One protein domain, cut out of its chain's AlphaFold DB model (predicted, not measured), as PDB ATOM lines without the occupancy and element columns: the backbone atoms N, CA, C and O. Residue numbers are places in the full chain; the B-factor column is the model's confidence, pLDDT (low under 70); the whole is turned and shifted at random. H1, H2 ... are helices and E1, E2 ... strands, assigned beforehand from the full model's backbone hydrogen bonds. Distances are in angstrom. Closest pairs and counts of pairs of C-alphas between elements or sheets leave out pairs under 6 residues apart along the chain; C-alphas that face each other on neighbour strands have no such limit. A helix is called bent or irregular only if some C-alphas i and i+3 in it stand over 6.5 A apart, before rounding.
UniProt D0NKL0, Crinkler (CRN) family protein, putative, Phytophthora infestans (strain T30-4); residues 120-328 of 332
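This is residues 120 to 328 of the 332 residues of the protein "Crinkler (CRN) family protein, putative" of Phytophthora infestans (strain T30-4) (UniProt D0NKL0). A parallel sheet of four strands, E1 E5 E4 E2, forms the core, with H2 and H3 over one face, H7 over the other, and H1 packed on H3 away from the sheet. Near the edge strand E2, the kinked H4 and H5 graze the sheet, and H6 is side by side with H5. The printed part has 209 residues, with seven named helices and five named strands in the order H1 H2 E1 H3 E2 H4 H5 E3 H6 E4 H7 E5; the class is mixed, helices and strands. It is compact, with a radius of gyration of the C-alphas of 16.3 A, and rounded, spanning 45 by 39 by 32 A.

H1, residues 127 to 139, begins at C-alpha 127 (205.624, 189.404, 281.896). H2, residues 143 to 160, is 25.8 A long. E1 is residues 169 to 171, H3 178 to 190 and E2 195 to 200. H4, residues 209 to 233, 31.0 A, has a kink of 62 degrees near residue 216 and is irregular, with C-alphas 214 and 217 7.9 A apart. H5 is residues 245 to 255, E3 259 to 261 and H6 267 to 279. E4, residues 285 to 293, 22.4 A, bends by 61 degrees at residue 290. H7, residues 302 to 317, is 22.3 A long. E5, residues 322 to 327, ends at C-alpha 327 (213.293, 175.590, 261.865).

Across the sheet, N 170 and O 322 (E1, E5), N 323 and O 287 (E5, E4) and N 197 and O 286 (E2, E4) are each within hydrogen-bond range at 2.8 A. There are three layers, helices on both faces: H2 and H3 on the same face, at heights of 8.8 A and 9.4 A over the sheet, and H7 on the opposite face at 9.4 A. E4, H7, E5 form a strand-helix-strand unit, two parallel neighbours joined through a helix; E1, H3, E2 form a split one, with E5 and E4 between its strands; both crossovers are right-handed. H1 touches H3, about perpendicular at 74 degrees, closest at the C-alphas of Ala 136 and Lys 187, 4.5 A. H5 touches H6 at a shallow tilt of 17 degrees, closest at the C-alphas of Tyr 251 and Val 270, 5.3 A. E3 pairs with no named strand. Every O i to N i+4 pair is within hydrogen-bond range in H2, H3, H5, H6 and H7; H1 has 8 of 9 and H4 15 of 21.

The C-alphas farthest apart, of Lys 138 and Gly 240, are 45.8 A apart. The printed part has no cut, and H4 to H5 is the long link. Mean pLDDT of the printed part is 81.7; 41 residues are under 70, among them 159 to 168 and 231 to 241.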
ATOM      1  N   SER A 120     190.274 186.071 266.822       86.75
ATOM      2  CA  SER A 120     191.144 186.964 267.591       86.75
ATOM      3  C   SER A 120     192.559 187.013 267.009       86.75
ATOM      4  O   SER A 120     193.193 185.995 266.757       86.75
ATOM      5  N   LEU A 121     193.088 188.222 266.841       90.81
ATOM      6  CA  LEU A 121     194.497 188.526 266.560       90.81
ATOM      7  C   LEU A 121     195.205 189.143 267.776       90.81
ATOM      8  O   LEU A 121     196.339 189.640 267.656       90.81
ATOM      9  N   ARG A 122     194.515 189.151 268.922       89.19
ATOM     10  CA  ARG A 122     194.928 189.810 270.152       89.19
ATOM     11  C   ARG A 122     196.224 189.210 270.682       89.19
ATOM     12  O   ARG A 122     196.440 188.004 270.652       89.19
ATOM     13  N   LEU A 123     197.066 190.088 271.214       89.75
ATOM     14  CA  LEU A 123     198.226 189.693 271.998       89.75
ATOM     15  C   LEU A 123     197.839 189.617 273.471       89.75
ATOM     16  O   LEU A 123     197.269 190.568 274.021       89.75
ATOM     17  N   ARG A 124     198.155 188.498 274.120       86.62
ATOM     18  CA  ARG A 124     198.017 188.392 275.573       86.62
ATOM     19  C   ARG A 124     199.188 189.121 276.217       86.62
ATOM     20  O   ARG A 124     200.328 188.979 275.790       86.62
ATOM     21  N   LYS A 125     198.900 189.926 277.236       85.75
ATOM     22  CA  LYS A 125     199.949 190.581 278.019       85.75
ATOM     23  C   LYS A 125     200.535 189.559 278.983       85.75
ATOM     24  O   LYS A 125     199.800 189.024 279.809       85.75
ATOM     25  N   THR A 126     201.830 189.301 278.858       87.00
ATOM     26  CA  THR A 126     202.591 188.423 279.749       87.00
ATOM     27  C   THR A 126     203.877 189.134 280.166       87.00
ATOM     28  O   THR A 126     204.417 189.941 279.405       87.00
ATOM     29  N   SER A 127     204.364 188.852 281.374       86.25
ATOM     30  CA  SER A 127     205.624 189.404 281.896       86.25
ATOM     31  C   SER A 127     206.815 189.061 281.002       86.25
ATOM     32  O   SER A 127     207.735 189.854 280.827       86.25
ATOM     33  N   GLU A 128     206.782 187.881 280.395       86.19
ATOM     34  CA  GLU A 128     207.830 187.358 279.530       86.19
ATOM     35  C   GLU A 128     207.884 188.111 278.202       86.19
ATOM     36  O   GLU A 128     208.975 188.405 277.712       86.19
ATOM     37  N   LEU A 129     206.722 188.470 277.642       88.38
ATOM     38  CA  LEU A 129     206.645 189.294 276.438       88.38
ATOM     39  C   LEU A 129     207.244 190.683 276.687       88.38
ATOM     40  O   LEU A 129     208.005 191.186 275.858       88.38
ATOM     41  N   GLU A 130     206.918 191.292 277.829       89.75
ATOM     42  CA  GLU A 130     207.455 192.596 278.232       89.75
ATOM     43  C   GLU A 130     208.976 192.534 278.423       89.75
ATOM     44  O   GLU A 130     209.697 193.381 277.890       89.75
ATOM     45  N   LEU A 131     209.481 191.486 279.081       89.25
ATOM     46  CA  LEU A 131     210.915 191.266 279.262       89.25
ATOM     47  C   LEU A 131     211.640 191.079 277.918       89.25
ATOM     48  O   LEU A 131     212.703 191.665 277.699       89.25
ATOM     49  N   PHE A 132     211.069 190.296 276.997       87.50
ATOM     50  CA  PHE A 132     211.618 190.118 275.649       87.50
ATOM     51  C   PHE A 132     211.700 191.445 274.891       87.50
ATOM     52  O   PHE A 132     212.744 191.761 274.316       87.50
ATOM     53  N   ALA A 133     210.634 192.247 274.932       90.38
ATOM     54  CA  ALA A 133     210.608 193.564 274.307       90.38
ATOM     55  C   ALA A 133     211.653 194.514 274.921       90.38
ATOM     56  O   ALA A 133     212.343 195.234 274.190       90.38
ATOM     57  N   GLU A 134     211.838 194.486 276.244       92.94
ATOM     58  CA  GLU A 134     212.846 195.303 276.922       92.94
ATOM     59  C   GLU A 134     214.271 194.906 276.504       92.94
ATOM     60  O   GLU A 134     215.073 195.767 276.128       92.94
ATOM     61  N   MET A 135     214.596 193.609 276.509       89.50
ATOM     62  CA  MET A 135     215.911 193.110 276.082       89.50
ATOM     63  C   MET A 135     216.209 193.452 274.618       89.50
ATOM     64  O   MET A 135     217.318 193.886 274.281       89.50
ATOM     65  N   ALA A 136     215.208 193.320 273.751       92.06
ATOM     66  CA  ALA A 136     215.316 193.692 272.352       92.06
ATOM     67  C   ALA A 136     215.591 195.192 272.168       92.06
ATOM     68  O   ALA A 136     216.465 195.570 271.386       92.06
ATOM     69  N   SER A 137     214.925 196.056 272.940       93.06
ATOM     70  CA  SER A 137     215.124 197.510 272.870       93.06
ATOM     71  C   SER A 137     216.570 197.936 273.167       93.06
ATOM     72  O   SER A 137     217.085 198.853 272.527       93.06
ATOM     73  N   LYS A 138     217.266 197.217 274.063       94.06
ATOM     74  CA  LYS A 138     218.670 197.479 274.432       94.06
ATOM     75  C   LYS A 138     219.657 197.164 273.305       94.06
ATOM     76  O   LYS A 138     220.758 197.704 273.289       94.06
ATOM     77  N   SER A 139     219.274 196.304 272.360       91.12
ATOM     78  CA  SER A 139     220.153 195.798 271.294       91.12
ATOM     79  C   SER A 139     219.599 195.988 269.876       91.12
ATOM     80  O   SER A 139     220.147 195.444 268.919       91.12
ATOM     81  N   ARG A 140     218.566 196.823 269.711       91.44
ATOM     82  CA  ARG A 140     217.901 197.116 268.425       91.44
ATOM     83  C   ARG A 140     218.791 197.746 267.345       91.44
ATOM     84  O   ARG A 140     218.418 197.749 266.183       91.44
ATOM     85  N   ASN A 141     219.956 198.280 267.713       92.25
ATOM     86  CA  ASN A 141     220.892 198.934 266.788       92.25
ATOM     87  C   ASN A 141     222.067 198.028 266.369       92.25
ATOM     88  O   ASN A 141     223.066 198.520 265.831       92.25
ATOM     89  N   SER A 142     221.995 196.720 266.648       93.06
ATOM     90  CA  SER A 142     223.035 195.776 266.233       93.06
ATOM     91  C   SER A 142     223.205 195.763 264.706       93.06
ATOM     92  O   SER A 142     222.300 196.144 263.962       93.06
ATOM     93  N   ALA A 143     224.385 195.351 264.231       90.94
ATOM     94  CA  ALA A 143     224.665 195.262 262.795       90.94
ATOM     95  C   ALA A 143     223.655 194.350 262.079       90.94
ATOM     96  O   ALA A 143     223.036 194.777 261.116       90.94
ATOM     97  N   GLU A 144     223.386 193.178 262.651       89.69
ATOM     98  CA  GLU A 144     222.397 192.218 262.150       89.69
ATOM     99  C   GLU A 144     220.997 192.833 261.951       89.69
ATOM    100  O   GLU A 144     220.370 192.633 260.915       89.69
ATOM    101  N   VAL A 145     220.511 193.625 262.917       91.88
ATOM    102  CA  VAL A 145     219.189 194.269 262.816       91.88
ATOM    103  C   VAL A 145     219.184 195.320 261.710       91.88
ATOM    104  O   VAL A 145     218.207 195.415 260.970       91.88
ATOM    105  N   ARG A 146     220.275 196.085 261.572       93.19
ATOM    106  CA  ARG A 146     220.425 197.077 260.498       93.19
ATOM    107  C   ARG A 146     220.463 196.414 259.126       93.19
ATOM    108  O   ARG A 146     219.742 196.859 258.244       93.19
ATOM    109  N   ASP A 147     221.209 195.326 258.972       90.00
ATOM    110  CA  ASP A 147     221.334 194.617 257.695       90.00
ATOM    111  C   ASP A 147     219.980 194.055 257.228       90.00
ATOM    112  O   ASP A 147     219.589 194.221 256.068       90.00
ATOM    113  N   VAL A 148     219.217 193.443 258.143       90.56
ATOM    114  CA  VAL A 148     217.871 192.930 257.838       90.56
ATOM    115  C   VAL A 148     216.887 194.073 257.572       90.56
ATOM    116  O   VAL A 148     216.097 193.990 256.630       90.56
ATOM    117  N   ALA A 149     216.938 195.157 258.351       92.44
ATOM    118  CA  ALA A 149     216.096 196.332 258.127       92.44
ATOM    119  C   ALA A 149     216.371 196.979 256.758       92.44
ATOM    120  O   ALA A 149     215.429 197.268 256.018       92.44
ATOM    121  N   ASP A 150     217.638 197.138 256.379       91.06
ATOM    122  CA  ASP A 150     218.035 197.688 255.083       91.06
ATOM    123  C   ASP A 150     217.542 196.804 253.930       91.06
ATOM    124  O   ASP A 150     217.028 197.311 252.930       91.06
ATOM    125  N   MET A 151     217.631 195.476 254.071       89.88
ATOM    126  CA  MET A 151     217.077 194.542 253.088       89.88
ATOM    127  C   MET A 151     215.553 194.689 252.957       89.88
ATOM    128  O   MET A 151     215.040 194.753 251.840       89.88
ATOM    129  N   LEU A 152     214.825 194.796 254.072       90.81
ATOM    130  CA  LEU A 152     213.368 194.983 254.067       90.81
ATOM    131  C   LEU A 152     212.945 196.313 253.432       90.81
ATOM    132  O   LEU A 152     211.964 196.344 252.686       90.81
ATOM    133  N   MET A 153     213.687 197.393 253.685       89.50
ATOM    134  CA  MET A 153     213.442 198.694 253.057       89.50
ATOM    135  C   MET A 153     213.628 198.622 251.541       89.50
ATOM    136  O   MET A 153     212.742 199.059 250.808       89.50
ATOM    137  N   ARG A 154     214.704 197.984 251.063       87.62
ATOM    138  CA  ARG A 154     214.932 197.768 249.623       87.62
ATOM    139  C   ARG A 154     213.814 196.949 248.987       87.62
ATOM    140  O   ARG A 154     213.276 197.353 247.965       87.62
ATOM    141  N   ILE A 155     213.387 195.853 249.624       85.25
ATOM    142  CA  ILE A 155     212.254 195.039 249.144       85.25
ATOM    143  C   ILE A 155     210.969 195.876 249.069       85.25
ATOM    144  O   ILE A 155     210.187 195.740 248.123       85.25
ATOM    145  N   HIS A 156     210.724 196.741 250.056       84.19
ATOM    146  CA  HIS A 156     209.561 197.625 250.062       84.19
ATOM    147  C   HIS A 156     209.617 198.670 248.934       84.19
ATOM    148  O   HIS A 156     208.611 198.907 248.261       84.19
ATOM    149  N   GLU A 157     210.781 199.276 248.707       82.50
ATOM    150  CA  GLU A 157     211.026 200.232 247.623       82.50
ATOM    151  C   GLU A 157     210.903 199.577 246.244       82.50
ATOM    152  O   GLU A 157     210.187 200.092 245.383       82.50
ATOM    153  N   ASP A 158     211.484 198.394 246.056       76.00
ATOM    154  CA  ASP A 158     211.355 197.614 244.825       76.00
ATOM    155  C   ASP A 158     209.906 197.199 244.587       76.00
ATOM    156  O   ASP A 158     209.400 197.326 243.480       76.00
ATOM    157  N   SER A 159     209.168 196.813 245.630       67.44
ATOM    158  CA  SER A 159     207.730 196.532 245.517       67.44
ATOM    159  C   SER A 159     206.920 197.759 245.076       67.44
ATOM    160  O   SER A 159     205.818 197.616 244.531       67.44
ATOM    161  N   ASN A 160     207.454 198.970 245.279       64.69
ATOM    162  CA  ASN A 160     206.846 200.208 244.808       64.69
ATOM    163  C   ASN A 160     207.141 200.524 243.335       64.69
ATOM    164  O   ASN A 160     206.346 201.263 242.734       64.69
ATOM    165  N   HIS A 161     208.215 199.966 242.767       60.28
ATOM    166  CA  HIS A 161     208.617 200.084 241.368       60.28
ATOM    167  C   HIS A 161     208.216 198.810 240.603       60.28
ATOM    168  O   HIS A 161     208.633 197.709 240.912       60.28
ATOM    169  N   PHE A 162     207.381 198.928 239.570       50.03
ATOM    170  CA  PHE A 162     206.755 197.800 238.849       50.03
ATOM    171  C   PHE A 162     207.720 196.847 238.082       50.03
ATOM    172  O   PHE A 162     207.278 196.153 237.170       50.03
ATOM    173  N   LEU A 163     209.019 196.806 238.398       41.19
ATOM    174  CA  LEU A 163     210.071 196.319 237.502       41.19
ATOM    175  C   LEU A 163     210.656 194.927 237.806       41.19
ATOM    176  O   LEU A 163     211.384 194.421 236.959       41.19
ATOM    177  N   SER A 164     210.341 194.244 238.916       41.97
ATOM    178  CA  SER A 164     210.814 192.857 239.120       41.97
ATOM    179  C   SER A 164     209.996 192.068 240.152       41.97
ATOM    180  O   SER A 164     209.610 192.594 241.190       41.97
ATOM    181  N   PHE A 165     209.738 190.785 239.870       41.06
ATOM    182  CA  PHE A 165     209.023 189.835 240.742       41.06
ATOM    183  C   PHE A 165     209.927 189.145 241.787       41.06
ATOM    184  O   PHE A 165     209.462 188.244 242.485       41.06
ATOM    185  N   SER A 166     211.218 189.492 241.874       47.91
ATOM    186  CA  SER A 166     212.195 188.460 242.234       47.91
ATOM    187  C   SER A 166     212.327 188.085 243.716       47.91
ATOM    188  O   SER A 166     212.641 186.926 243.947       47.91
ATOM    189  N   THR A 167     212.045 188.924 244.719       55.91
ATOM    190  CA  THR A 167     212.100 188.472 246.133       55.91
ATOM    191  C   THR A 167     211.308 189.384 247.077       55.91
ATOM    192  O   THR A 167     211.748 190.469 247.436       55.91
ATOM    193  N   SER A 168     210.140 188.932 247.545       64.75
ATOM    194  CA  SER A 168     209.380 189.613 248.618       64.75
ATOM    195  C   SER A 168     209.734 189.104 250.022       64.75
ATOM    196  O   SER A 168     209.061 189.462 250.984       64.75
ATOM    197  N   SER A 169     210.738 188.233 250.148       71.94
ATOM    198  CA  SER A 169     211.020 187.482 251.373       71.94
ATOM    199  C   SER A 169     212.497 187.489 251.755       71.94
ATOM    200  O   SER A 169     213.351 187.282 250.895       71.94
ATOM    201  N   VAL A 170     212.769 187.634 253.051       76.56
ATOM    202  CA  VAL A 170     214.068 187.396 253.692       76.56
ATOM    203  C   VAL A 170     214.003 186.051 254.410       76.56
ATOM    204  O   VAL A 170     213.138 185.857 255.264       76.56
ATOM    205  N   LEU A 171     214.889 185.119 254.061       76.81
ATOM    206  CA  LEU A 171     214.913 183.775 254.635       76.81
ATOM    207  C   LEU A 171     216.037 183.656 255.668       76.81
ATOM    208  O   LEU A 171     217.196 183.910 255.354       76.81
ATOM    209  N   LEU A 172     215.687 183.260 256.891       73.44
ATOM    210  CA  LEU A 172     216.608 183.035 258.008       73.44
ATOM    211  C   LEU A 172     216.734 181.530 258.288       73.44
ATOM    212  O   LEU A 172     216.466 181.056 259.393       73.44
ATOM    213  N   GLU A 173     217.094 180.750 257.274       63.19
ATOM    214  CA  GLU A 173     217.354 179.316 257.430       63.19
ATOM    215  C   GLU A 173     218.774 179.084 257.956       63.19
ATOM    216  O   GLU A 173     219.727 179.709 257.492       63.19
ATOM    217  N   ASN A 174     218.904 178.215 258.969       57.88
ATOM    218  CA  ASN A 174     220.162 177.711 259.561       57.88
ATOM    219  C   ASN A 174     221.198 178.747 260.060       57.88
ATOM    220  O   ASN A 174     222.222 178.369 260.617       57.88
ATOM    221  N   SER A 175     220.932 180.045 259.910       60.38
ATOM    222  CA  SER A 175     221.877 181.132 260.214       60.38
ATOM    223  C   SER A 175     221.852 181.559 261.685       60.38
ATOM    224  O   SER A 175     222.765 182.227 262.158       60.38
ATOM    225  N   LEU A 176     220.794 181.186 262.408       60.31
ATOM    226  CA  LEU A 176     220.519 181.584 263.784       60.31
ATOM    227  C   LEU A 176     219.885 180.409 264.534       60.31
ATOM    228  O   LEU A 176     219.144 179.615 263.943       60.31
ATOM    229  N   ASN A 177     220.134 180.319 265.839       72.31
ATOM    230  CA  ASN A 177     219.348 179.441 266.704       72.31
ATOM    231  C   ASN A 177     217.925 180.009 266.892       72.31
ATOM    232  O   ASN A 177     217.646 181.153 266.522       72.31
ATOM    233  N   ALA A 178     217.017 179.193 267.431       71.75
ATOM    234  CA  ALA A 178     215.611 179.556 267.623       71.75
ATOM    235  C   ALA A 178     215.445 180.890 268.375       71.75
ATOM    236  O   ALA A 178     214.800 181.812 267.880       71.75
ATOM    237  N   ASP A 179     216.122 181.027 269.517       76.69
ATOM    238  CA  ASP A 179     216.031 182.211 270.377       76.69
ATOM    239  C   ASP A 179     216.511 183.483 269.677       76.69
ATOM    240  O   ASP A 179     215.905 184.544 269.832       76.69
ATOM    241  N   ALA A 180     217.579 183.395 268.879       81.25
ATOM    242  CA  ALA A 180     218.093 184.537 268.137       81.25
ATOM    243  C   ALA A 180     217.129 184.989 267.033       81.25
ATOM    244  O   ALA A 180     216.987 186.195 266.830       81.25
ATOM    245  N   LYS A 181     216.408 184.065 266.378       85.06
ATOM    246  CA  LYS A 181     215.366 184.404 265.387       85.06
ATOM    247  C   LYS A 181     214.199 185.138 266.037       85.06
ATOM    248  O   LYS A 181     213.812 186.208 265.566       85.06
ATOM    249  N   THR A 182     213.699 184.614 267.156       88.25
ATOM    250  CA  THR A 182     212.642 185.267 267.931       88.25
ATOM    251  C   THR A 182     213.111 186.642 268.408       88.25
ATOM    252  O   THR A 182     212.458 187.646 268.133       88.25
ATOM    253  N   GLN A 183     214.289 186.742 269.029       88.56
ATOM    254  CA  GLN A 183     214.864 188.015 269.478       88.56
ATOM    255  C   GLN A 183     215.069 189.021 268.338       88.56
ATOM    256  O   GLN A 183     214.844 190.214 268.537       88.56
ATOM    257  N   LEU A 184     215.458 188.578 267.139       91.81
ATOM    258  CA  LEU A 184     215.578 189.447 265.969       91.81
ATOM    259  C   LEU A 184     214.236 190.101 265.612       91.81
ATOM    260  O   LEU A 184     214.212 191.303 265.343       91.81
ATOM    261  N   ALA A 185     213.121 189.367 265.684       92.25
ATOM    262  CA  ALA A 185     211.792 189.939 265.461       92.25
ATOM    263  C   ALA A 185     211.488 191.080 266.441       92.25
ATOM    264  O   ALA A 185     211.067 192.163 266.031       92.25
ATOM    265  N   PHE A 186     211.749 190.867 267.735       93.62
ATOM    266  CA  PHE A 186     211.538 191.890 268.763       93.62
ATOM    267  C   PHE A 186     212.476 193.083 268.602       93.62
ATOM    268  O   PHE A 186     212.052 194.224 268.789       93.62
ATOM    269  N   LYS A 187     213.732 192.853 268.208       95.06
ATOM    270  CA  LYS A 187     214.684 193.937 267.931       95.06
ATOM    271  C   LYS A 187     214.218 194.778 266.749       95.06
ATOM    272  O   LYS A 187     214.218 196.000 266.863       95.06
ATOM    273  N   LEU A 188     213.757 194.143 265.669       94.88
ATOM    274  CA  LEU A 188     213.166 194.823 264.514       94.88
ATOM    275  C   LEU A 188     211.924 195.630 264.912       94.88
ATOM    276  O   LEU A 188     211.838 196.801 264.546       94.88
ATOM    277  N   MET A 189     211.011 195.069 265.716       94.06
ATOM    278  CA  MET A 189     209.864 195.811 266.266       94.06
ATOM    279  C   MET A 189     210.313 197.045 267.062       94.06
ATOM    280  O   MET A 189     209.785 198.137 266.860       94.06
ATOM    281  N   ALA A 190     211.335 196.900 267.909       95.25
ATOM    282  CA  ALA A 190     211.855 197.975 268.752       95.25
ATOM    283  C   ALA A 190     212.580 199.093 267.981       95.25
ATOM    284  O   ALA A 190     212.803 200.166 268.552       95.25
ATOM    285  N   THR A 191     212.962 198.875 266.713       95.00
ATOM    286  CA  THR A 191     213.468 199.955 265.840       95.00
ATOM    287  C   THR A 191     212.381 200.953 265.460       95.00
ATOM    288  O   THR A 191     212.698 202.071 265.067       95.00
ATOM    289  N   GLU A 192     211.109 200.544 265.536       93.88
ATOM    290  CA  GLU A 192     209.953 201.304 265.067       93.88
ATOM    291  C   GLU A 192     210.019 201.707 263.580       93.88
ATOM    292  O   GLU A 192     209.230 202.547 263.142       93.88
ATOM    293  N   ALA A 193     210.912 201.111 262.783       93.81
ATOM    294  CA  ALA A 193     211.031 201.396 261.353       93.81
ATOM    295  C   ALA A 193     209.877 200.786 260.534       93.81
ATOM    296  O   ALA A 193     209.521 201.301 259.475       93.81
ATOM    297  N   PHE A 194     209.261 199.720 261.051       94.75
ATOM    298  CA  PHE A 194     208.240 198.927 260.372       94.75
ATOM    299  C   PHE A 194     207.003 198.741 261.248       94.75
ATOM    300  O   PHE A 194     207.109 198.624 262.469       94.75
ATOM    301  N   ASP A 195     205.845 198.601 260.606       95.44
ATOM    302  CA  ASP A 195     204.681 197.975 261.230       95.44
ATOM    303  C   ASP A 195     204.841 196.456 261.065       95.44
ATOM    304  O   ASP A 195     204.372 195.860 260.090       95.44
ATOM    305  N   LEU A 196     205.603 195.844 261.976       95.19
ATOM    306  CA  LEU A 196     205.948 194.423 261.924       95.19
ATOM    307  C   LEU A 196     204.871 193.577 262.615       95.19
ATOM    308  O   LEU A 196     204.609 193.712 263.809       95.19
ATOM    309  N   PHE A 197     204.254 192.676 261.854       96.31
ATOM    310  CA  PHE A 197     203.236 191.749 262.326       96.31
ATOM    311  C   PHE A 197     203.839 190.359 262.545       96.31
ATOM    312  O   PHE A 197     204.039 189.586 261.607       96.31
ATOM    313  N   TYR A 198     204.159 190.068 263.806       94.31
ATOM    314  CA  TYR A 198     204.772 188.812 264.231       94.31
ATOM    315  C   TYR A 198     203.742 187.681 264.350       94.31
ATOM    316  O   TYR A 198     202.684 187.873 264.958       94.31
ATOM    317  N   VAL A 199     204.039 186.512 263.783       92.31
ATOM    318  CA  VAL A 199     203.186 185.316 263.814       92.31
ATOM    319  C   VAL A 199     204.040 184.085 264.096       92.31
ATOM    320  O   VAL A 199     205.039 183.869 263.417       92.31
ATOM    321  N   VAL A 200     203.617 183.254 265.049       88.75
ATOM    322  CA  VAL A 200     204.226 181.941 265.309       88.75
ATOM    323  C   VAL A 200     203.469 180.893 264.490       88.75
ATOM    324  O   VAL A 200     202.255 180.755 264.653       88.75
ATOM    325  N   CYS A 201     204.147 180.200 263.573       82.19
ATOM    326  CA  CYS A 201     203.501 179.350 262.566       82.19
ATOM    327  C   CYS A 201     203.375 177.871 262.953       82.19
ATOM    328  O   CYS A 201     202.459 177.210 262.470       82.19
ATOM    329  N   SER A 202     204.235 177.374 263.840       71.06
ATOM    330  CA  SER A 202     204.183 176.000 264.358       71.06
ATOM    331  C   SER A 202     204.029 175.993 265.877       71.06
ATOM    332  O   SER A 202     204.288 177.001 266.541       71.06
ATOM    333  N   GLY A 203     203.597 174.857 266.432       56.09
ATOM    334  CA  GLY A 203     203.451 174.684 267.878       56.09
ATOM    335  C   GLY A 203     204.753 175.020 268.618       56.09
ATOM    336  O   GLY A 203     205.834 174.747 268.086       56.09
ATOM    337  N   PRO A 204     204.678 175.644 269.805       47.03
ATOM    338  CA  PRO A 204     205.867 175.969 270.579       47.03
ATOM    339  C   PRO A 204     206.665 174.686 270.842       47.03
ATOM    340  O   PRO A 204     206.103 173.703 271.321       47.03
ATOM    341  N   GLY A 205     207.965 174.690 270.543       50.00
ATOM    342  CA  GLY A 205     208.875 173.742 271.187       50.00
ATOM    343  C   GLY A 205     208.961 174.031 272.693       50.00
ATOM    344  O   GLY A 205     208.336 174.969 273.191       50.00
ATOM    345  N   GLU A 206     209.774 173.271 273.433       49.84
ATOM    346  CA  GLU A 206     210.015 173.567 274.859       49.84
ATOM    347  C   GLU A 206     210.643 174.962 275.069       49.84
ATOM    348  O   GLU A 206     210.416 175.617 276.086       49.84
ATOM    349  N   LEU A 207     211.393 175.459 274.080       51.41
ATOM    350  CA  LEU A 207     212.020 176.779 274.093       51.41
ATOM    351  C   LEU A 207     211.024 177.864 273.630       51.41
ATOM    352  O   LEU A 207     210.343 177.714 272.618       51.41
ATOM    353  N   ASN A 208     210.948 178.973 274.376       63.75
ATOM    354  CA  ASN A 208     210.088 180.151 274.137       63.75
ATOM    355  C   ASN A 208     208.567 179.953 274.248       63.75
ATOM    356  O   ASN A 208     207.815 180.889 273.959       63.75
ATOM    357  N   GLN A 209     208.093 178.809 274.754       67.06
ATOM    358  CA  GLN A 209     206.661 178.537 274.947       67.06
ATOM    359  C   GLN A 209     205.920 179.672 275.682       67.06
ATOM    360  O   GLN A 209     204.793 180.009 275.324       67.06
ATOM    361  N   GLN A 210     206.562 180.310 276.666       74.50
ATOM    362  CA  GLN A 210     205.965 181.404 277.443       74.50
ATOM    363  C   GLN A 210     205.783 182.700 276.634       74.50
ATOM    364  O   GLN A 210     204.773 183.385 276.789       74.50
ATOM    365  N   VAL A 211     206.714 183.024 275.729       84.00
ATOM    366  CA  VAL A 211     206.579 184.179 274.822       84.00
ATOM    367  C   VAL A 211     205.567 183.864 273.728       84.00
ATOM    368  O   VAL A 211     204.718 184.692 273.415       84.00
ATOM    369  N   PHE A 212     205.599 182.648 273.180       85.69
ATOM    370  CA  PHE A 212     204.662 182.215 272.143       85.69
ATOM    371  C   PHE A 212     203.217 182.137 272.651       85.69
ATOM    372  O   PHE A 212     202.298 182.428 271.885       85.69
ATOM    373  N   ALA A 213     202.998 181.870 273.944       84.19
ATOM    374  CA  ALA A 213     201.674 181.933 274.568       84.19
ATOM    375  C   ALA A 213     201.006 183.314 274.422       84.19
ATOM    376  O   ALA A 213     199.779 183.404 274.353       84.19
ATOM    377  N   ALA A 214     201.790 184.392 274.308       89.94
ATOM    378  CA  ALA A 214     201.253 185.723 274.041       89.94
ATOM    379  C   ALA A 214     200.615 185.858 272.647       89.94
ATOM    380  O   ALA A 214     199.768 186.730 272.446       89.94
ATOM    381  N   PHE A 215     200.996 184.993 271.702       90.50
ATOM    382  CA  PHE A 215     200.570 185.006 270.301       90.50
ATOM    383  C   PHE A 215     199.606 183.862 269.948       90.50
ATOM    384  O   PHE A 215     199.240 183.732 268.780       90.50
ATOM    385  N   GLU A 216     199.165 183.064 270.929       84.56
ATOM    386  CA  GLU A 216     198.350 181.860 270.710       84.56
ATOM    387  C   GLU A 216     197.096 182.136 269.867       84.56
ATOM    388  O   GLU A 216     196.853 181.437 268.886       84.56
ATOM    389  N   ASP A 217     196.345 183.195 270.189       85.62
ATOM    390  CA  ASP A 217     195.133 183.583 269.456       85.62
ATOM    391  C   ASP A 217     195.428 183.832 267.965       85.62
ATOM    392  O   ASP A 217     194.703 183.371 267.080       85.62
ATOM    393  N   ARG A 218     196.534 184.526 267.673       90.81
ATOM    394  CA  ARG A 218     196.959 184.867 266.309       90.81
ATOM    395  C   ARG A 218     197.401 183.625 265.537       90.81
ATOM    396  O   ARG A 218     197.038 183.479 264.371       90.81
ATOM    397  N   SER A 219     198.154 182.739 266.184       87.56
ATOM    398  CA  SER A 219     198.607 181.463 265.621       87.56
ATOM    399  C   SER A 219     197.440 180.525 265.325       87.56
ATOM    400  O   SER A 219     197.333 180.004 264.212       87.56
ATOM    401  N   ALA A 220     196.522 180.366 266.280       83.69
ATOM    402  CA  ALA A 220     195.306 179.581 266.105       83.69
ATOM    403  C   ALA A 220     194.454 180.139 264.958       83.69
ATOM    404  O   ALA A 220     194.036 179.392 264.074       83.69
ATOM    405  N   THR A 221     194.275 181.459 264.906       90.50
ATOM    406  CA  THR A 221     193.491 182.105 263.851       90.50
ATOM    407  C   THR A 221     194.119 181.945 262.466       90.50
ATOM    408  O   THR A 221     193.393 181.683 261.506       90.50
ATOM    409  N   LEU A 222     195.448 182.045 262.328       91.19
ATOM    410  CA  LEU A 222     196.121 181.753 261.056       91.19
ATOM    411  C   LEU A 222     195.830 180.314 260.607       91.19
ATOM    412  O   LEU A 222     195.444 180.100 259.459       91.19
ATOM    413  N   LYS A 223     195.969 179.339 261.513       84.38
ATOM    414  CA  LYS A 223     195.679 177.930 261.221       84.38
ATOM    415  C   LYS A 223     194.232 177.736 260.760       84.38
ATOM    416  O   LYS A 223     194.008 177.128 259.718       84.38
ATOM    417  N   MET A 224     193.268 178.331 261.462       84.94
ATOM    418  CA  MET A 224     191.851 178.284 261.082       84.94
ATOM    419  C   MET A 224     191.595 178.909 259.702       84.94
ATOM    420  O   MET A 224     190.815 178.367 258.919       84.94
ATOM    421  N   CYS A 225     192.270 180.017 259.363       89.44
ATOM    422  CA  CYS A 225     192.182 180.607 258.022       89.44
ATOM    423  C   CYS A 225     192.651 179.624 256.945       89.44
ATOM    424  O   CYS A 225     191.979 179.454 255.931       89.44
ATOM    425  N   LEU A 226     193.792 178.974 257.178       86.38
ATOM    426  CA  LEU A 226     194.393 178.037 256.231       86.38
ATOM    427  C   LEU A 226     193.535 176.784 256.046       86.38
ATOM    428  O   LEU A 226     193.350 176.340 254.918       86.38
ATOM    429  N   GLU A 227     192.947 176.254 257.119       82.12
ATOM    430  CA  GLU A 227     192.017 175.118 257.054       82.12
ATOM    431  C   GLU A 227     190.749 175.449 256.244       82.12
ATOM    432  O   GLU A 227     190.294 174.636 255.440       82.12
ATOM    433  N   GLN A 228     190.199 176.660 256.384       84.00
ATOM    434  CA  GLN A 228     189.032 177.108 255.603       84.00
ATOM    435  C   GLN A 228     189.335 177.359 254.118       84.00
ATOM    436  O   GLN A 228     188.432 177.350 253.269       84.00
ATOM    437  N   ASP A 229     190.594 177.632 253.797       85.50
ATOM    438  CA  ASP A 229     191.044 177.924 252.443       85.50
ATOM    439  C   ASP A 229     191.664 176.709 251.734       85.50
ATOM    440  O   ASP A 229     191.793 176.735 250.510       85.50
ATOM    441  N   GLU A 230     191.963 175.627 252.462       76.94
ATOM    442  CA  GLU A 230     192.518 174.368 251.940       76.94
ATOM    443  C   GLU A 230     191.720 173.855 250.727       76.94
ATOM    444  O   GLU A 230     192.283 173.497 249.692       76.94
ATOM    445  N   THR A 231     190.389 173.922 250.807       67.44
ATOM    446  CA  THR A 231     189.480 173.496 249.727       67.44
ATOM    447  C   THR A 231     189.492 174.414 248.501       67.44
ATOM    448  O   THR A 231     189.170 173.965 247.402       67.44
ATOM    449  N   ALA A 232     189.856 175.691 248.661       63.19
ATOM    450  CA  ALA A 232     189.805 176.706 247.609       63.19
ATOM    451  C   ALA A 232     191.122 176.852 246.828       63.19
ATOM    452  O   ALA A 232     191.112 177.380 245.716       63.19
ATOM    453  N   VAL A 233     192.249 176.424 247.408       61.66
ATOM    454  CA  VAL A 233     193.602 176.691 246.882       61.66
ATOM    455  C   VAL A 233     194.293 175.427 246.339       61.66
ATOM    456  O   VAL A 233     195.319 175.518 245.663       61.66
ATOM    457  N   GLY A 234     193.712 174.237 246.539       61.34
ATOM    458  CA  GLY A 234     194.223 172.984 245.971       61.34
ATOM    459  C   GLY A 234     195.715 172.779 246.268       61.34
ATOM    460  O   GLY A 234     196.129 172.768 247.423       61.34
ATOM    461  N   ASN A 235     196.548 172.676 245.226       56.22
ATOM    462  CA  ASN A 235     198.003 172.462 245.333       56.22
ATOM    463  C   ASN A 235     198.821 173.714 245.739       56.22
ATOM    464  O   ASN A 235     200.012 173.787 245.447       56.22
ATOM    465  N   GLY A 236     198.217 174.719 246.383       56.31
ATOM    466  CA  GLY A 236     198.933 175.914 246.855       56.31
ATOM    467  C   GLY A 236     199.029 177.053 245.832       56.31
ATOM    468  O   GLY A 236     199.691 178.059 246.105       56.31
ATOM    469  N   SER A 237     198.375 176.933 244.670       62.81
ATOM    470  CA  SER A 237     198.301 178.025 243.694       62.81
ATOM    471  C   SER A 237     197.168 178.979 244.052       62.81
ATOM    472  O   SER A 237     196.009 178.589 244.143       62.81
ATOM    473  N   VAL A 238     197.511 180.253 244.226       64.19
ATOM    474  CA  VAL A 238     196.556 181.330 244.531       64.19
ATOM    475  C   VAL A 238     196.066 182.016 243.242       64.19
ATOM    476  O   VAL A 238     195.428 183.076 243.283       64.19
ATOM    477  N   GLU A 239     196.412 181.487 242.065       59.72
ATOM    478  CA  GLU A 239     195.929 182.008 240.788       59.72
ATOM    479  C   GLU A 239     194.453 181.637 240.594       59.72
ATOM    480  O   GLU A 239     194.087 180.469 240.580       59.72
ATOM    481  N   GLY A 240     193.591 182.651 240.471       60.31
ATOM    482  CA  GLY A 240     192.148 182.481 240.263       60.31
ATOM    483  C   GLY A 240     191.273 182.597 241.516       60.31
ATOM    484  O   GLY A 240     190.062 182.747 241.379       60.31
ATOM    485  N   THR A 241     191.836 182.609 242.732       69.06
ATOM    486  CA  THR A 241     191.020 182.727 243.955       69.06
ATOM    487  C   THR A 241     190.687 184.184 244.287       69.06
ATOM    488  O   THR A 241     191.556 184.969 244.685       69.06
ATOM    489  N   GLU A 242     189.410 184.554 244.145       76.81
ATOM    490  CA  GLU A 242     188.947 185.929 244.373       76.81
ATOM    491  C   GLU A 242     188.879 186.308 245.857       76.81
ATOM    492  O   GLU A 242     189.195 187.451 246.196       76.81
ATOM    493  N   SER A 243     188.519 185.366 246.740       87.06
ATOM    494  CA  SER A 243     188.353 185.589 248.184       87.06
ATOM    495  C   SER A 243     188.893 184.434 249.031       87.06
ATOM    496  O   SER A 243     188.776 183.273 248.647       87.06
ATOM    497  N   LEU A 244     189.503 184.765 250.172       89.81
ATOM    498  CA  LEU A 244     190.161 183.829 251.092       89.81
ATOM    499  C   LEU A 244     189.959 184.289 252.536       89.81
ATOM    500  O   LEU A 244     189.888 185.493 252.800       89.81
ATOM    501  N   MET A 245     189.944 183.347 253.476       90.12
ATOM    502  CA  MET A 245     190.040 183.656 254.903       90.12
ATOM    503  C   MET A 245     191.390 184.282 255.242       90.12
ATOM    504  O   MET A 245     191.458 185.236 256.017       90.12
ATOM    505  N   LEU A 246     192.465 183.829 254.594       93.56
ATOM    506  CA  LEU A 246     193.790 184.416 254.767       93.56
ATOM    507  C   LEU A 246     193.836 185.895 254.336       93.56
ATOM    508  O   LEU A 246     194.555 186.691 254.937       93.56
ATOM    509  N   TYR A 247     193.029 186.315 253.353       93.50
ATOM    510  CA  TYR A 247     192.904 187.740 253.025       93.50
ATOM    511  C   TYR A 247     192.248 188.535 254.157       93.50
ATOM    512  O   TYR A 247     192.624 189.685 254.378       93.50
ATOM    513  N   SER A 248     191.313 187.944 254.897       91.31
ATOM    514  CA  SER A 248     190.672 188.576 256.057       91.31
ATOM    515  C   SER A 248     191.645 188.759 257.211       91.31
ATOM    516  O   SER A 248     191.717 189.852 257.773       91.31
ATOM    517  N   PHE A 249     192.462 187.739 257.480       95.75
ATOM    518  CA  PHE A 249     193.564 187.806 258.440       95.75
ATOM    519  C   PHE A 249     194.542 188.937 258.103       95.75
ATOM    520  O   PHE A 249     194.817 189.800 258.936       95.75
ATOM    521  N   ILE A 250     195.018 188.984 256.853       96.56
ATOM    522  CA  ILE A 250     195.962 190.012 256.393       96.56
ATOM    523  C   ILE A 250     195.320 191.404 256.432       96.56
ATOM    524  O   ILE A 250     195.957 192.366 256.854       96.56
ATOM    525  N   TYR A 251     194.058 191.530 256.019       95.00
ATOM    526  CA  TYR A 251     193.323 192.792 256.076       95.00
ATOM    527  C   TYR A 251     193.234 193.326 257.510       95.00
ATOM    528  O   TYR A 251     193.513 194.503 257.743       95.00
ATOM    529  N   ALA A 252     192.862 192.470 258.463       94.00
ATOM    530  CA  ALA A 252     192.751 192.834 259.871       94.00
ATOM    531  C   ALA A 252     194.112 193.259 260.443       94.00
ATOM    532  O   ALA A 252     194.205 194.323 261.058       94.00
ATOM    533  N   ALA A 253     195.173 192.509 260.128       96.12
ATOM    534  CA  ALA A 253     196.546 192.842 260.497       96.12
ATOM    535  C   ALA A 253     196.979 194.220 259.954       96.12
ATOM    536  O   ALA A 253     197.476 195.057 260.704       96.12
ATOM    537  N   LEU A 254     196.719 194.503 258.672       94.88
ATOM    538  CA  LEU A 254     197.051 195.783 258.028       94.88
ATOM    539  C   LEU A 254     196.308 196.985 258.623       94.88
ATOM    540  O   LEU A 254     196.825 198.109 258.576       94.88
ATOM    541  N   CYS A 255     195.094 196.753 259.130       91.00
ATOM    542  CA  CYS A 255     194.262 197.766 259.774       91.00
ATOM    543  C   CYS A 255     194.598 197.968 261.258       91.00
ATOM    544  O   CYS A 255     194.106 198.926 261.846       91.00
ATOM    545  N   GLY A 256     195.432 197.105 261.849       89.25
ATOM    546  CA  GLY A 256     195.726 197.129 263.283       89.25
ATOM    547  C   GLY A 256     194.568 196.627 264.147       89.25
ATOM    548  O   GLY A 256     194.491 196.982 265.319       89.25
ATOM    549  N   ASN A 257     193.666 195.823 263.580       88.94
ATOM    550  CA  ASN A 257     192.554 195.245 264.324       88.94
ATOM    551  C   ASN A 257     193.040 194.046 265.145       88.94
ATOM    552  O   ASN A 257     193.794 193.206 264.654       88.94
ATOM    553  N   ASP A 258     192.554 193.932 266.375       86.38
ATOM    554  CA  ASP A 258     192.817 192.805 267.270       86.38
ATOM    555  C   ASP A 258     191.831 191.643 267.081       86.38
ATOM    556  O   ASP A 258     192.022 190.587 267.677       86.38
ATOM    557  N   LYS A 259     190.806 191.811 266.240       86.25
ATOM    558  CA  LYS A 259     189.823 190.783 265.887       86.25
ATOM    559  C   LYS A 259     189.201 191.024 264.511       86.25
ATOM    560  O   LYS A 259     189.250 192.137 263.978       86.25
ATOM    561  N   PHE A 260     188.608 189.990 263.921       83.19
ATOM    562  CA  PHE A 260     187.804 190.094 262.702       83.19
ATOM    563  C   PHE A 260     186.764 188.977 262.619       83.19
ATOM    564  O   PHE A 260     186.917 187.926 263.230       83.19
ATOM    565  N   TYR A 261     185.703 189.194 261.848       80.94
ATOM    566  CA  TYR A 261     184.713 188.153 261.580       80.94
ATOM    567  C   TYR A 261     185.250 187.141 260.573       80.94
ATOM    568  O   TYR A 261     185.926 187.520 259.617       80.94
ATOM    569  N   ALA A 262     184.921 185.863 260.753       76.69
ATOM    570  CA  ALA A 262     185.319 184.772 259.864       76.69
ATOM    571  C   ALA A 262     184.661 184.795 258.456       76.69
ATOM    572  O   ALA A 262     184.266 183.757 257.931       76.69
ATOM    573  N   ASP A 263     184.529 185.967 257.834       78.19
ATOM    574  CA  ASP A 263     184.113 186.152 256.444       78.19
ATOM    575  C   ASP A 263     185.323 186.130 255.504       78.19
ATOM    576  O   ASP A 263     186.368 186.680 255.846       78.19
ATOM    577  N   LYS A 264     185.202 185.549 254.303       84.75
ATOM    578  CA  LYS A 264     186.270 185.595 253.286       84.75
ATOM    579  C   LYS A 264     186.319 186.978 252.640       84.75
ATOM    580  O   LYS A 264     185.378 187.376 251.952       84.75
ATOM    581  N   LYS A 265     187.439 187.691 252.776       84.25
ATOM    582  CA  LYS A 265     187.647 188.971 252.086       84.25
ATOM    583  C   LYS A 265     188.177 188.759 250.681       84.25
ATOM    584  O   LYS A 265     188.939 187.825 250.450       84.25
ATOM    585  N   PRO A 266     187.820 189.634 249.731       86.75
ATOM    586  CA  PRO A 266     188.373 189.563 248.395       86.75
ATOM    587  C   PRO A 266     189.797 190.133 248.339       86.75
ATOM    588  O   PRO A 266     190.147 191.053 249.079       86.75
ATOM    589  N   ARG A 267     190.615 189.663 247.392       88.00
ATOM    590  CA  ARG A 267     192.001 190.141 247.203       88.00
ATOM    591  C   ARG A 267     192.094 191.662 247.035       88.00
ATOM    592  O   ARG A 267     193.015 192.295 247.552       88.00
ATOM    593  N   TRP A 268     191.156 192.264 246.300       84.31
ATOM    594  CA  TRP A 268     191.165 193.705 246.030       84.31
ATOM    595  C   TRP A 268     190.989 194.544 247.305       84.31
ATOM    596  O   TRP A 268     191.548 195.635 247.382       84.31
ATOM    597  N   ALA A 269     190.282 194.033 248.321       85.88
ATOM    598  CA  ALA A 269     190.111 194.720 249.600       85.88
ATOM    599  C   ALA A 269     191.455 194.904 250.315       85.88
ATOM    600  O   ALA A 269     191.764 195.993 250.797       85.88
ATOM    601  N   VAL A 270     192.285 193.858 250.323       92.12
ATOM    602  CA  VAL A 270     193.637 193.901 250.897       92.12
ATOM    603  C   VAL A 270     194.518 194.891 250.131       92.12
ATOM    604  O   VAL A 270     195.187 195.728 250.737       92.12
ATOM    605  N   ARG A 271     194.466 194.857 248.790       90.81
ATOM    606  CA  ARG A 271     195.213 195.795 247.933       90.81
ATOM    607  C   ARG A 271     194.821 197.249 248.177       90.81
ATOM    608  O   ARG A 271     195.706 198.085 248.324       90.81
ATOM    609  N   ALA A 272     193.529 197.533 248.327       86.62
ATOM    610  CA  ALA A 272     193.048 198.880 248.615       86.62
ATOM    611  C   ALA A 272     193.611 199.431 249.941       86.62
ATOM    612  O   ALA A 272     193.961 200.610 250.024       86.62
ATOM    613  N   VAL A 273     193.745 198.587 250.974       92.44
ATOM    614  CA  VAL A 273     194.364 198.992 252.250       92.44
ATOM    615  C   VAL A 273     195.863 199.235 252.087       92.44
ATOM    616  O   VAL A 273     196.358 200.256 252.564       92.44
ATOM    617  N   LEU A 274     196.582 198.364 251.376       91.62
ATOM    618  CA  LEU A 274     198.009 198.555 251.078       91.62
ATOM    619  C   LEU A 274     198.260 199.853 250.294       91.62
ATOM    620  O   LEU A 274     199.151 200.632 250.631       91.62
ATOM    621  N   GLU A 275     197.434 200.141 249.290       89.38
ATOM    622  CA  GLU A 275     197.504 201.372 248.498       89.38
ATOM    623  C   GLU A 275     197.200 202.612 249.340       89.38
ATOM    624  O   GLU A 275     197.869 203.638 249.197       89.38
ATOM    625  N   LYS A 276     196.219 202.529 250.246       89.94
ATOM    626  CA  LYS A 276     195.918 203.601 251.201       89.94
ATOM    627  C   LYS A 276     197.106 203.866 252.126       89.94
ATOM    628  O   LYS A 276     197.490 205.020 252.293       89.94
ATOM    629  N   ARG A 277     197.714 202.813 252.678       91.38
ATOM    630  CA  ARG A 277     198.931 202.884 253.502       91.38
ATOM    631  C   ARG A 277     200.077 203.565 252.745       91.38
ATOM    632  O   ARG A 277     200.649 204.535 253.241       91.38
ATOM    633  N   ARG A 278     200.314 203.166 251.488       87.75
ATOM    634  CA  ARG A 278     201.307 203.795 250.599       87.75
ATOM    635  C   ARG A 278     201.026 205.281 250.365       87.75
ATOM    636  O   ARG A 278     201.926 206.101 250.515       87.75
ATOM    637  N   LYS A 279     199.789 205.650 250.015       88.19
ATOM    638  CA  LYS A 279     199.396 207.056 249.784       88.19
ATOM    639  C   LYS A 279     199.581 207.917 251.031       88.19
ATOM    640  O   LYS A 279     200.022 209.056 250.926       88.19
ATOM    641  N   ASN A 280     199.292 207.347 252.195       90.50
ATOM    642  CA  ASN A 280     199.442 208.011 253.483       90.50
ATOM    643  C   ASN A 280     200.888 208.017 254.002       90.50
ATOM    644  O   ASN A 280     201.121 208.545 255.085       90.50
ATOM    645  N   LYS A 281     201.848 207.440 253.258       86.25
ATOM    646  CA  LYS A 281     203.257 207.302 253.662       86.25
ATOM    647  C   LYS A 281     203.411 206.681 255.058       86.25
ATOM    648  O   LYS A 281     204.257 207.098 255.842       86.25
ATOM    649  N   THR A 282     202.564 205.703 255.381       90.38
ATOM    650  CA  THR A 282     202.708 204.930 256.623       90.38
ATOM    651  C   THR A 282     203.982 204.094 256.575       90.38
ATOM    652  O   THR A 282     204.460 203.773 255.485       90.38
ATOM    653  N   LYS A 283     204.472 203.657 257.740       93.31
ATOM    654  CA  LYS A 283     205.596 202.716 257.834       93.31
ATOM    655  C   LYS A 283     205.349 201.468 256.967       93.31
ATOM    656  O   LYS A 283     204.185 201.042 256.833       93.31
ATOM    657  N   PRO A 284     206.401 200.871 256.375       92.56
ATOM    658  CA  PRO A 284     206.258 199.620 255.649       92.56
ATOM    659  C   PRO A 284     205.682 198.545 256.568       92.56
ATOM    660  O   PRO A 284     206.071 198.431 257.730       92.56
ATOM    661  N   PHE A 285     204.730 197.779 256.045       95.19
ATOM    662  CA  PHE A 285     204.130 196.667 256.768       95.19
ATOM    663  C   PHE A 285     204.891 195.387 256.438       95.19
ATOM    664  O   PHE A 285     205.087 195.096 255.257       95.19
ATOM    665  N   VAL A 286     205.309 194.637 257.456       94.94
ATOM    666  CA  VAL A 286     206.159 193.449 257.293       94.94
ATOM    667  C   VAL A 286     205.562 192.291 258.079       94.94
ATOM    668  O   VAL A 286     205.248 192.450 259.255       94.94
ATOM    669  N   PHE A 287     205.435 191.118 257.465       95.50
ATOM    670  CA  PHE A 287     205.159 189.893 258.221       95.50
ATOM    671  C   PHE A 287     206.461 189.295 258.743       95.50
ATOM    672  O   PHE A 287     207.427 189.176 257.995       95.50
ATOM    673  N   PHE A 288     206.477 188.867 260.000       94.44
ATOM    674  CA  PHE A 288     207.539 188.015 260.527       94.44
ATOM    675  C   PHE A 288     206.923 186.667 260.889       94.44
ATOM    676  O   PHE A 288     206.096 186.595 261.797       94.44
ATOM    677  N   LEU A 289     207.288 185.627 260.145       91.88
ATOM    678  CA  LEU A 289     206.801 184.262 260.323       91.88
ATOM    679  C   LEU A 289     207.858 183.470 261.093       91.88
ATOM    680  O   LEU A 289     208.882 183.094 260.522       91.88
ATOM    681  N   ASP A 290     207.627 183.270 262.387       88.75
ATOM    682  CA  ASP A 290     208.527 182.540 263.280       88.75
ATOM    683  C   ASP A 290     208.110 181.078 263.427       88.75
ATOM    684  O   ASP A 290     206.941 180.724 263.242       88.75
ATOM    685  N   ASN A 291     209.079 180.228 263.761       81.88
ATOM    686  CA  ASN A 291     208.919 178.778 263.829       81.88
ATOM    687  C   ASN A 291     208.244 178.215 262.559       81.88
ATOM    688  O   ASN A 291     207.321 177.397 262.611       81.88
ATOM    689  N   PHE A 292     208.639 178.746 261.400       82.75
ATOM    690  CA  PHE A 292     208.053 178.371 260.120       82.75
ATOM    691  C   PHE A 292     208.542 176.969 259.715       82.75
ATOM    692  O   PHE A 292     209.733 176.683 259.874       82.75
ATOM    693  N   PRO A 293     207.671 176.077 259.212       74.62
ATOM    694  CA  PRO A 293     208.113 174.756 258.779       74.62
ATOM    695  C   PRO A 293     209.069 174.888 257.588       74.62
ATOM    696  O   PRO A 293     208.808 175.645 256.647       74.62
ATOM    697  N   CYS A 294     210.181 174.153 257.634       71.06
ATOM    698  CA  CYS A 294     211.102 174.051 256.509       71.06
ATOM    699  C   CYS A 294     210.395 173.355 255.333       71.06
ATOM    700  O   CYS A 294     209.817 172.279 255.492       71.06
ATOM    701  N   LEU A 295     210.409 173.975 254.152       67.50
ATOM    702  CA  LEU A 295     209.702 173.443 252.980       67.50
ATOM    703  C   LEU A 295     210.398 172.214 252.376       67.50
ATOM    704  O   LEU A 295     209.726 171.372 251.776       67.50
ATOM    705  N   ASP A 296     211.711 172.106 252.584       64.31
ATOM    706  CA  ASP A 296     212.551 171.005 252.104       64.31
ATOM    707  C   ASP A 296     212.620 169.833 253.097       64.31
ATOM    708  O   ASP A 296     213.145 168.768 252.766       64.31
ATOM    709  N   ASP A 297     212.072 170.000 254.304       61.94
ATOM    710  CA  ASP A 297     212.015 168.943 255.307       61.94
ATOM    711  C   ASP A 297     210.945 167.910 254.923       61.94
ATOM    712  O   ASP A 297     209.739 168.179 254.900       61.94
ATOM    713  N   LEU A 298     211.405 166.712 254.559       54.47
ATOM    714  CA  LEU A 298     210.545 165.601 254.163       54.47
ATOM    715  C   LEU A 298     209.778 165.006 255.352       54.47
ATOM    716  O   LEU A 298     208.761 164.350 255.108       54.47
ATOM    717  N   GLU A 299     210.217 165.256 256.593       52.19
ATOM    718  CA  GLU A 299     209.511 164.832 257.808       52.19
ATOM    719  C   GLU A 299     208.348 165.763 258.165       52.19
ATOM    720  O   GLU A 299     207.375 165.323 258.781       52.19
ATOM    721  N   ALA A 300     208.379 167.022 257.710       55.69
ATOM    722  CA  ALA A 300     207.226 167.907 257.816       55.69
ATOM    723  C   ALA A 300     206.048 167.319 257.023       55.69
ATOM    724  O   ALA A 300     206.163 166.989 255.829       55.69
ATOM    725  N   GLY A 301     204.889 167.201 257.676       65.00
ATOM    726  CA  GLY A 301     203.697 166.624 257.063       65.00
ATOM    727  C   GLY A 301     203.338 167.361 255.771       65.00
ATOM    728  O   GLY A 301     203.385 168.590 255.710       65.00
ATOM    729  N   GLU A 302     202.947 166.630 254.719       70.12
ATOM    730  CA  GLU A 302     202.598 167.208 253.406       70.12
ATOM    731  C   GLU A 302     201.596 168.376 253.529       70.12
ATOM    732  O   GLU A 302     201.671 169.370 252.802       70.12
ATOM    733  N   LYS A 303     200.685 168.282 254.506       70.25
ATOM    734  CA  LYS A 303     199.705 169.317 254.836       70.25
ATOM    735  C   LYS A 303     200.349 170.624 255.319       70.25
ATOM    736  O   LYS A 303     199.972 171.694 254.849       70.25
ATOM    737  N   GLU A 304     201.328 170.549 256.218       71.81
ATOM    738  CA  GLU A 304     202.011 171.718 256.787       71.81
ATOM    739  C   GLU A 304     202.822 172.456 255.722       71.81
ATOM    740  O   GLU A 304     202.735 173.680 255.615       71.81
ATOM    741  N   ARG A 305     203.518 171.713 254.851       74.12
ATOM    742  CA  ARG A 305     204.245 172.287 253.710       74.12
ATOM    743  C   ARG A 305     203.313 172.994 252.725       74.12
ATOM    744  O   ARG A 305     203.605 174.113 252.306       74.12
ATOM    745  N   LYS A 306     202.155 172.406 252.397       76.12
ATOM    746  CA  LYS A 306     201.144 173.058 251.540       76.12
ATOM    747  C   LYS A 306     200.607 174.350 252.160       76.12
ATOM    748  O   LYS A 306     200.490 175.359 251.467       76.12
ATOM    749  N   MET A 307     200.318 174.336 253.459       77.56
ATOM    750  CA  MET A 307     199.848 175.510 254.200       77.56
ATOM    751  C   MET A 307     200.898 176.627 254.235       77.56
ATOM    752  O   MET A 307     200.594 177.779 253.928       77.56
ATOM    753  N   ALA A 308     202.148 176.279 254.527       81.75
ATOM    754  CA  ALA A 308     203.279 177.195 254.495       81.75
ATOM    755  C   ALA A 308     203.474 177.815 253.101       81.75
ATOM    756  O   ALA A 308     203.562 179.038 252.952       81.75
ATOM    757  N   GLN A 309     203.434 176.986 252.056       83.31
ATOM    758  CA  GLN A 309     203.521 177.444 250.674       83.31
ATOM    759  C   GLN A 309     202.372 178.394 250.308       83.31
ATOM    760  O   GLN A 309     202.601 179.407 249.642       83.31
ATOM    761  N   MET A 310     201.149 178.111 250.768       85.62
ATOM    762  CA  MET A 310     199.991 178.979 250.562       85.62
ATOM    763  C   MET A 310     200.204 180.362 251.193       85.62
ATOM    764  O   MET A 310     199.973 181.367 250.516       85.62
ATOM    765  N   VAL A 311     200.675 180.435 252.447       89.31
ATOM    766  CA  VAL A 311     200.962 181.715 253.120       89.31
ATOM    767  C   VAL A 311     201.952 182.542 252.303       89.31
ATOM    768  O   VAL A 311     201.672 183.697 251.973       89.31
ATOM    769  N   LEU A 312     203.081 181.944 251.913       87.62
ATOM    770  CA  LEU A 312     204.117 182.640 251.148       87.62
ATOM    771  C   LEU A 312     203.618 183.082 249.771       87.62
ATOM    772  O   LEU A 312     203.891 184.207 249.352       87.62
ATOM    773  N   ASN A 313     202.856 182.237 249.073       86.38
ATOM    774  CA  ASN A 313     202.302 182.583 247.766       86.38
ATOM    775  C   ASN A 313     201.294 183.734 247.867       86.38
ATOM    776  O   ASN A 313     201.324 184.646 247.038       86.38
ATOM    777  N   VAL A 314     200.445 183.742 248.901       89.44
ATOM    778  CA  VAL A 314     199.504 184.839 249.151       89.44
ATOM    779  C   VAL A 314     200.253 186.141 249.432       89.44
ATOM    780  O   VAL A 314     199.996 187.134 248.745       89.44
ATOM    781  N   LEU A 315     201.209 186.146 250.365       90.88
ATOM    782  CA  LEU A 315     201.986 187.343 250.712       90.88
ATOM    783  C   LEU A 315     202.786 187.877 249.515       90.88
ATOM    784  O   LEU A 315     202.743 189.078 249.234       90.88
ATOM    785  N   ARG A 316     203.417 186.986 248.736       87.06
ATOM    786  CA  ARG A 316     204.127 187.336 247.496       87.06
ATOM    787  C   ARG A 316     203.184 187.947 246.457       87.06
ATOM    788  O   ARG A 316     203.506 188.971 245.862       87.06
ATOM    789  N   SER A 317     201.984 187.387 246.275       85.81
ATOM    790  CA  SER A 317     200.981 187.917 245.330       85.81
ATOM    791  C   SER A 317     200.457 189.316 245.701       85.81
ATOM    792  O   SER A 317     199.964 190.063 244.845       85.81
ATOM    793  N   LEU A 318     200.560 189.664 246.986       88.25
ATOM    794  CA  LEU A 318     200.205 190.962 247.553       88.25
ATOM    795  C   LEU A 318     201.408 191.914 247.656       88.25
ATOM    796  O   LEU A 318     201.204 193.081 247.979       88.25
ATOM    797  N   ARG A 319     202.626 191.440 247.347       87.69
ATOM    798  CA  ARG A 319     203.900 192.169 247.491       87.69
ATOM    799  C   ARG A 319     204.124 192.704 248.906       87.69
ATOM    800  O   ARG A 319     204.583 193.828 249.089       87.69
ATOM    801  N   ILE A 320     203.757 191.910 249.908       90.62
ATOM    802  CA  ILE A 320     204.024 192.250 251.304       90.62
ATOM    803  C   ILE A 320     205.397 191.673 251.671       90.62
ATOM    804  O   ILE A 320     205.580 190.463 251.512       90.62
ATOM    805  N   PRO A 321     206.353 192.496 252.148       91.56
ATOM    806  CA  PRO A 321     207.625 191.999 252.655       91.56
ATOM    807  C   PRO A 321     207.413 190.996 253.793       91.56
ATOM    808  O   PRO A 321     206.597 191.226 254.693       91.56
ATOM    809  N   VAL A 322     208.159 189.896 253.767       91.19
ATOM    810  CA  VAL A 322     208.093 188.858 254.798       91.19
ATOM    811  C   VAL A 322     209.486 188.437 255.257       91.19
ATOM    812  O   VAL A 322     210.389 188.267 254.444       91.19
ATOM    813  N   VAL A 323     209.663 188.247 256.560       91.38
ATOM    814  CA  VAL A 323     210.809 187.539 257.138       91.38
ATOM    815  C   VAL A 323     210.343 186.143 257.522       91.38
ATOM    816  O   VAL A 323     209.337 186.001 258.216       91.38
ATOM    817  N   VAL A 324     211.053 185.119 257.058       89.06
ATOM    818  CA  VAL A 324     210.747 183.713 257.334       89.06
ATOM    819  C   VAL A 324     211.851 183.140 258.213       89.06
ATOM    820  O   VAL A 324     212.982 182.958 257.767       89.06
ATOM    821  N   ALA A 325     211.517 182.861 259.467       87.25
ATOM    822  CA  ALA A 325     212.382 182.209 260.439       87.25
ATOM    823  C   ALA A 325     212.017 180.721 260.523       87.25
ATOM    824  O   ALA A 325     211.227 180.291 261.364       87.25
ATOM    825  N   ALA A 326     212.590 179.927 259.616       77.44
ATOM    826  CA  ALA A 326     212.312 178.498 259.547       77.44
ATOM    827  C   ALA A 326     213.117 177.695 260.579       77.44
ATOM    828  O   ALA A 326     214.218 178.099 260.969       77.44
ATOM    829  N   HIS A 327     212.577 176.568 261.039       67.56
ATOM    830  CA  HIS A 327     213.293 175.590 261.865       67.56
ATOM    831  C   HIS A 327     213.515 174.311 261.054       67.56
ATOM    832  O   HIS A 327     212.576 173.774 260.474       67.56
ATOM    833  N   SER A 328     214.760 173.840 261.002       53.19
ATOM    834  CA  SER A 328     215.096 172.500 260.530       53.19
ATOM    835  C   SER A 328     215.027 171.556 261.728       53.19
ATOM    836  O   SER A 328     215.684 171.804 262.743       53.19
TER     837      SER A 328